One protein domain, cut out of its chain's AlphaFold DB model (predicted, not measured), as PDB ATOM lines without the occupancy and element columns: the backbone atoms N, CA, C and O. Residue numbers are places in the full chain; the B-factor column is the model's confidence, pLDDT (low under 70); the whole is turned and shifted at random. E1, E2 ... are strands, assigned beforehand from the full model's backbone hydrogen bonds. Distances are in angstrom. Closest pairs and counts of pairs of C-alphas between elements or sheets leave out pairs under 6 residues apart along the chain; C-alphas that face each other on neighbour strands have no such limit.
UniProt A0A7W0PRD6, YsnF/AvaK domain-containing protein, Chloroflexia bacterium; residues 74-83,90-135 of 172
ATOM      1  N   VAL A  74     105.967 131.001 120.648       67.75
ATOM      2  CA  VAL A  74     105.900 129.650 120.098       67.75
ATOM      3  C   VAL A  74     104.799 129.614 119.047       67.75
ATOM      4  O   VAL A  74     103.639 129.852 119.383       67.75
ATOM      5  N   LEU A  75     105.155 129.297 117.801       63.56
ATOM      6  CA  LEU A  75     104.205 129.050 116.717       63.56
ATOM      7  C   LEU A  75     104.012 127.552 116.540       63.56
ATOM      8  O   LEU A  75     104.980 126.793 116.471       63.56
ATOM      9  N   ILE A  76     102.755 127.131 116.446       59.47
ATOM     10  CA  ILE A  76     102.395 125.736 116.219       59.47
ATOM     11  C   ILE A  76     101.688 125.608 114.873       59.47
ATOM     12  O   ILE A  76     100.625 126.193 114.681       59.47
ATOM     13  N   HIS A  77     102.248 124.792 113.977       55.03
ATOM     14  CA  HIS A  77     101.649 124.449 112.686       55.03
ATOM     15  C   HIS A  77     101.064 123.036 112.722       55.03
ATOM     16  O   HIS A  77     101.750 122.088 113.123       55.03
ATOM     17  N   LYS A  78      99.828 122.874 112.238       47.28
ATOM     18  CA  LYS A  78      99.152 121.579 112.103       47.28
ATOM     19  C   LYS A  78      98.784 121.302 110.645       47.28
ATOM     20  O   LYS A  78      98.077 122.088 110.029       47.28
ATOM     21  N   SER A  79      99.192 120.142 110.129       41.41
ATOM     22  CA  SER A  79      98.828 119.660 108.787       41.41
ATOM     23  C   SER A  79      98.118 118.306 108.859       41.41
ATOM     24  O   SER A  79      98.567 117.423 109.592       41.41
ATOM     25  N   ILE A  80      97.046 118.122 108.079       45.47
ATOM     26  CA  ILE A  80      96.272 116.869 108.008       45.47
ATOM     27  C   ILE A  80      96.389 116.286 106.591       45.47
ATOM     28  O   ILE A  80      96.070 116.968 105.620       45.47
ATOM     29  N   GLU A  81      96.826 115.028 106.471       36.19
ATOM     30  CA  GLU A  81      96.943 114.297 105.199       36.19
ATOM     31  C   GLU A  81      96.091 113.013 105.232       36.19
ATOM     32  O   GLU A  81      96.124 112.266 106.210       36.19
ATOM     33  N   THR A  82      95.345 112.733 104.156       38.12
ATOM     34  CA  THR A  82      94.463 111.556 104.024       38.12
ATOM     35  C   THR A  82      94.962 110.634 102.906       38.12
ATOM     36  O   THR A  82      95.155 111.086 101.778       38.12
ATOM     37  N   GLN A  83      95.132 109.333 103.183       38.31
ATOM     38  CA  GLN A  83      95.553 108.324 102.195       38.31
ATOM     39  C   GLN A  83      94.543 107.167 102.099       38.31
ATOM     40  O   GLN A  83      94.204 106.552 103.107       38.31
ATOM     41  N   ASP A  90      90.077 104.656 106.838       46.84
ATOM     42  CA  ASP A  90      90.809 105.920 106.815       46.84
ATOM     43  C   ASP A  90      91.769 105.971 108.014       46.84
ATOM     44  O   ASP A  90      91.369 105.764 109.162       46.84
ATOM     45  N   VAL A  91      93.056 106.207 107.756       45.12
ATOM     46  CA  VAL A  91      94.079 106.349 108.800       45.12
ATOM     47  C   VAL A  91      94.492 107.814 108.876       45.12
ATOM     48  O   VAL A  91      95.110 108.328 107.946       45.12
ATOM     49  N   GLU A  92      94.177 108.470 109.992       41.94
ATOM     50  CA  GLU A  92      94.596 109.844 110.285       41.94
ATOM     51  C   GLU A  92      96.007 109.855 110.894       41.94
ATOM     52  O   GLU A  92      96.318 109.085 111.807       41.94
ATOM     53  N   ARG A  93      96.883 110.729 110.390       41.31
ATOM     54  CA  ARG A  93      98.208 110.994 110.969       41.31
ATOM     55  C   ARG A  93      98.330 112.487 111.253       41.31
ATOM     56  O   ARG A  93      98.127 113.297 110.356       41.31
ATOM     57  N   GLU A  94      98.662 112.838 112.494       38.25
ATOM     58  CA  GLU A  94      98.828 114.226 112.940       38.25
ATOM     59  C   GLU A  94     100.313 114.577 113.057       38.25
ATOM     60  O   GLU A  94     101.084 113.862 113.700       38.25
ATOM     61  N   HIS A  95     100.715 115.671 112.413       41.09
ATOM     62  CA  HIS A  95     102.061 116.231 112.489       41.09
ATOM     63  C   HIS A  95     101.970 117.654 113.048       41.09
ATOM     64  O   HIS A  95     101.140 118.446 112.596       41.09
ATOM     65  N   VAL A  96     102.829 117.965 114.023       49.03
ATOM     66  CA  VAL A  96     102.889 119.271 114.688       49.03
ATOM     67  C   VAL A  96     104.312 119.814 114.585       49.03
ATOM     68  O   VAL A  96     105.246 119.172 115.066       49.03
ATOM     69  N   ALA A  97     104.482 120.978 113.959       50.78
ATOM     70  CA  ALA A  97     105.755 121.697 113.927       50.78
ATOM     71  C   ALA A  97     105.723 122.860 114.926       50.78
ATOM     72  O   ALA A  97     104.698 123.529 115.052       50.78
ATOM     73  N   ILE A  98     106.833 123.066 115.642       67.12
ATOM     74  CA  ILE A  98     106.977 124.103 116.669       67.12
ATOM     75  C   ILE A  98     108.117 125.034 116.259       67.12
ATOM     76  O   ILE A  98     109.265 124.595 116.180       67.12
ATOM     77  N   GLU A  99     107.809 126.307 116.040       70.06
ATOM     78  CA  GLU A  99     108.795 127.357 115.770       70.06
ATOM     79  C   GLU A  99     108.901 128.293 116.977       70.06
ATOM     80  O   GLU A  99     107.901 128.570 117.637       70.06
ATOM     81  N   GLN A 100     110.115 128.747 117.300       71.50
ATOM     82  CA  GLN A 100     110.374 129.619 118.448       71.50
ATOM     83  C   GLN A 100     111.090 130.892 118.008       71.50
ATOM     84  O   GLN A 100     112.107 130.825 117.317       71.50
ATOM     85  N   PHE A 101     110.599 132.037 118.471       76.06
ATOM     86  CA  PHE A 101     111.189 133.350 118.213       76.06
ATOM     87  C   PHE A 101     111.587 133.995 119.531       76.06
ATOM     88  O   PHE A 101     110.828 133.920 120.492       76.06
ATOM     89  N   VAL A 102     112.761 134.628 119.589       76.06
ATOM     90  CA  VAL A 102     113.177 135.418 120.757       76.06
ATOM     91  C   VAL A 102     112.696 136.847 120.560       76.06
ATOM     92  O   VAL A 102     113.061 137.500 119.583       76.06
ATOM     93  N   VAL A 103     111.897 137.324 121.508       79.06
ATOM     94  CA  VAL A 103     111.430 138.711 121.595       79.06
ATOM     95  C   VAL A 103     112.013 139.286 122.884       79.06
ATOM     96  O   VAL A 103     112.122 138.567 123.871       79.06
ATOM     97  N   GLU A 104     112.452 140.546 122.883       77.31
ATOM     98  CA  GLU A 104     113.046 141.193 124.061       77.31
ATOM     99  C   GLU A 104     112.275 142.454 124.450       77.31
ATOM    100  O   GLU A 104     112.763 143.575 124.311       77.31
ATOM    101  N   GLU A 105     111.062 142.262 124.958       85.31
ATOM    102  CA  GLU A 105     110.149 143.358 125.280       85.31
ATOM    103  C   GLU A 105     109.569 143.211 126.689       85.31
ATOM    104  O   GLU A 105     109.236 142.107 127.127       85.31
ATOM    105  N   TYR A 106     109.447 144.330 127.407       86.44
ATOM    106  CA  TYR A 106     108.728 144.391 128.679       86.44
ATOM    107  C   TYR A 106     107.247 144.662 128.429       86.44
ATOM    108  O   TYR A 106     106.903 145.586 127.700       86.44
ATOM    109  N   VAL A 107     106.383 143.891 129.081       86.62
ATOM    110  CA  VAL A 107     104.929 144.004 128.986       86.62
ATOM    111  C   VAL A 107     104.311 144.146 130.374       86.62
ATOM    112  O   VAL A 107     104.760 143.534 131.351       86.62
ATOM    113  N   ASP A 108     103.242 144.931 130.455       85.25
ATOM    114  CA  ASP A 108     102.516 145.155 131.708       85.25
ATOM    115  C   ASP A 108     101.479 144.050 131.978       85.25
ATOM    116  O   ASP A 108     101.255 143.646 133.125       85.25
ATOM    117  N   GLU A 109     100.898 143.488 130.915       86.88
ATOM    118  CA  GLU A 109      99.807 142.515 130.982       86.88
ATOM    119  C   GLU A 109     100.105 141.260 130.155       86.88
ATOM    120  O   GLU A 109     100.767 141.309 129.118       86.88
ATOM    121  N   LYS A 110      99.605 140.106 130.621       87.94
ATOM    122  CA  LYS A 110      99.683 138.856 129.857       87.94
ATOM    123  C   LYS A 110      98.616 138.858 128.775       87.94
ATOM    124  O   LYS A 110      97.435 139.029 129.064       87.94
ATOM    125  N   ARG A 111      99.032 138.563 127.550       89.06
ATOM    126  CA  ARG A 111      98.126 138.215 126.462       89.06
ATOM    127  C   ARG A 111      97.825 136.718 126.488       89.06
ATOM    128  O   ARG A 111      98.743 135.911 126.640       89.06
ATOM    129  N   GLU A 112      96.554 136.370 126.322       90.31
ATOM    130  CA  GLU A 112      96.127 134.989 126.080       90.31
ATOM    131  C   GLU A 112      96.646 134.497 124.715       90.31
ATOM    132  O   GLU A 112      96.813 135.320 123.807       90.31
ATOM    133  N   PRO A 113      96.881 133.183 124.535       90.44
ATOM    134  CA  PRO A 113      97.209 132.616 123.230       90.44
ATOM    135  C   PRO A 113      96.206 133.034 122.153       90.44
ATOM    136  O   PRO A 113      95.001 133.120 122.410       90.44
ATOM    137  N   TRP A 114      96.695 133.276 120.941       90.88
ATOM    138  CA  TRP A 114      95.861 133.703 119.819       90.88
ATOM    139  C   TRP A 114      96.179 132.909 118.558       90.88
ATOM    140  O   TRP A 114      97.223 132.273 118.457       90.88
ATOM    141  N   TYR A 115      95.259 132.944 117.598       85.12
ATOM    142  CA  TYR A 115      95.490 132.390 116.269       85.12
ATOM    143  C   TYR A 115      95.901 133.500 115.311       85.12
ATOM    144  O   TYR A 115      95.266 134.558 115.277       85.12
ATOM    145  N   GLU A 116      96.947 133.244 114.539       84.12
ATOM    146  CA  GLU A 116      97.358 134.056 113.401       84.12
ATOM    147  C   GLU A 116      97.418 133.138 112.179       84.12
ATOM    148  O   GLU A 116      98.150 132.150 112.167       84.12
ATOM    149  N   ASP A 117      96.557 133.414 111.199       84.69
ATOM    150  CA  ASP A 117      96.229 132.493 110.107       84.69
ATOM    151  C   ASP A 117      95.825 131.097 110.636       84.69
ATOM    152  O   ASP A 117      94.808 130.975 111.322       84.69
ATOM    153  N   ASP A 118      96.627 130.061 110.365       77.44
ATOM    154  CA  ASP A 118      96.435 128.674 110.830       77.44
ATOM    155  C   ASP A 118      97.409 128.281 111.962       77.44
ATOM    156  O   ASP A 118      97.544 127.103 112.309       77.44
ATOM    157  N   MET A 119      98.121 129.255 112.536       77.12
ATOM    158  CA  MET A 119      99.114 129.035 113.584       77.12
ATOM    159  C   MET A 119      98.560 129.443 114.944       77.12
ATOM    160  O   MET A 119      98.065 130.556 115.126       77.12
ATOM    161  N   LEU A 120      98.682 128.552 115.930       82.69
ATOM    162  CA  LEU A 120      98.466 128.928 117.324       82.69
ATOM    163  C   LEU A 120      99.740 129.594 117.844       82.69
ATOM    164  O   LEU A 120     100.782 128.942 117.941       82.69
ATOM    165  N   VAL A 121      99.629 130.871 118.197       85.75
ATOM    166  CA  VAL A 121     100.694 131.658 118.813       85.75
ATOM    167  C   VAL A 121     100.535 131.619 120.324       85.75
ATOM    168  O   VAL A 121      99.513 132.037 120.880       85.75
ATOM    169  N   ILE A 122     101.560 131.109 121.001       86.38
ATOM    170  CA  ILE A 122     101.612 131.046 122.459       86.38
ATOM    171  C   ILE A 122     102.720 131.988 122.939       86.38
ATOM    172  O   ILE A 122     103.902 131.687 122.735       86.38
ATOM    173  N   PRO A 123     102.375 133.116 123.588       87.94
ATOM    174  CA  PRO A 123     103.377 134.019 124.131       87.94
ATOM    175  C   PRO A 123     104.016 133.424 125.390       87.94
ATOM    176  O   PRO A 123     103.327 132.899 126.271       87.94
ATOM    177  N   VAL A 124     105.343 133.527 125.497       84.75
ATOM    178  CA  VAL A 124     106.110 133.039 126.650       84.75
ATOM    179  C   VAL A 124     106.690 134.222 127.416       84.75
ATOM    180  O   VAL A 124     107.433 135.040 126.870       84.75
ATOM    181  N   TYR A 125     106.370 134.287 128.709       86.94
ATOM    182  CA  TYR A 125     106.766 135.381 129.593       86.94
ATOM    183  C   TYR A 125     107.683 134.904 130.717       86.94
ATOM    184  O   TYR A 125     107.454 133.850 131.313       86.94
ATOM    185  N   GLU A 126     108.647 135.746 131.068       83.56
ATOM    186  CA  GLU A 126     109.447 135.674 132.286       83.56
ATOM    187  C   GLU A 126     109.063 136.833 133.215       83.56
ATOM    188  O   GLU A 126     108.831 137.956 132.767       83.56
ATOM    189  N   GLU A 127     108.990 136.582 134.521       78.38
ATOM    190  CA  GLU A 127     108.869 137.657 135.508       78.38
ATOM    191  C   GLU A 127     110.263 138.134 135.905       78.38
ATOM    192  O   GLU A 127     111.075 137.365 136.414       78.38
ATOM    193  N   VAL A 128     110.533 139.417 135.680       81.31
ATOM    194  CA  VAL A 128     111.836 140.034 135.928       81.31
ATOM    195  C   VAL A 128     111.700 141.211 136.880       81.31
ATOM    196  O   VAL A 128     110.767 142.013 136.818       81.31
ATOM    197  N   LEU A 129     112.654 141.303 137.800       79.44
ATOM    198  CA  LEU A 129     112.668 142.319 138.841       79.44
ATOM    199  C   LEU A 129     113.449 143.537 138.334       79.44
ATOM    200  O   LEU A 129     114.650 143.456 138.082       79.44
ATOM    201  N   VAL A 130     112.754 144.654 138.159       79.75
ATOM    202  CA  VAL A 130     113.304 145.931 137.704       79.75
ATOM    203  C   VAL A 130     113.339 146.895 138.875       79.75
ATOM    204  O   VAL A 130     112.348 147.092 139.571       79.75
ATOM    205  N   THR A 131     114.493 147.512 139.092       75.06
ATOM    206  CA  THR A 131     114.672 148.498 140.153       75.06
ATOM    207  C   THR A 131     114.673 149.891 139.549       75.06
ATOM    208  O   THR A 131     115.531 150.214 138.729       75.06
ATOM    209  N   GLU A 132     113.739 150.733 139.976       70.62
ATOM    210  CA  GLU A 132     113.680 152.132 139.558       70.62
ATOM    211  C   GLU A 132     114.324 153.041 140.606       70.62
ATOM    212  O   GLU A 132     114.164 152.837 141.810       70.62
ATOM    213  N   ARG A 133     115.038 154.075 140.149       69.88
ATOM    214  CA  ARG A 133     115.627 155.109 141.007       69.88
ATOM    215  C   ARG A 133     114.674 156.291 141.095       69.88
ATOM    216  O   ARG A 133     114.318 156.875 140.073       69.88
ATOM    217  N   LYS A 134     114.295 156.666 142.312       69.19
ATOM    218  CA  LYS A 134     113.446 157.829 142.581       69.19
ATOM    219  C   LYS A 134     114.195 158.849 143.422       69.19
ATOM    220  O   LYS A 134     114.873 158.490 144.380       69.19
ATOM    221  N   LEU A 135     114.051 160.120 143.057       68.44
ATOM    222  CA  LEU A 135     114.534 161.249 143.847       68.44
ATOM    223  C   LEU A 135     113.548 161.527 144.982       68.44
ATOM    224  O   LEU A 135     112.366 161.765 144.737       68.44
TER     225      LEU A 135
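AT A GLANCE: This is residues 74 to 83 and 90 to 135 of the 172 residues of the protein "YsnF/AvaK domain-containing protein" of Chloroflexia bacterium (UniProt A0A7W0PRD6). A thin, strongly twisted ribbon of strands forms a rod, E1 and E2 reaching toward one end and E5 toward the other, with residues 129 to 135 sticking out. Short E4 edges the overlap; E3 lies on a loop. The 56 printed residues have five named strands, E1 to E5, and no named helix: all strand, sheet order E2, E1, E5, E4, antiparallel. It is extended, radius of gyration of the C-alphas 18.1 A, spanning 70 by 15 by 14 A.

HOW THE PARTS SIT: Start at E1, residues 74 to 81, antiparallel to E2, residues 93 to 101; N 75 and O 99 are 2.8 A apart. E1 is antiparallel to E5, residues 119 to 135, at 178 degrees; N 122 and O 74 are 2.9 A apart. E4, residues 114 to 116, forms a hairpin with E5; N 121 and O 114 are 2.8 A apart. E3, residues 105 to 107, pairs with no named strand.

IN THESE COORDINATES: Find C-alpha 74 at (105.900, 129.650, 120.098); E1 runs 23.2 A, E2 26.8 A. E5 runs 46.8 A to C-alpha 135 at (114.534, 161.249, 143.847), bending by 50 degrees at residue 129.

THE WHOLE: Residues 84 to 89 are cut out, C-alphas 83 and 90 being 7.0 A apart. No link printed whole is long. Residues 74 to 83, 90 to 98 and 133 to 135 have pLDDT under 70.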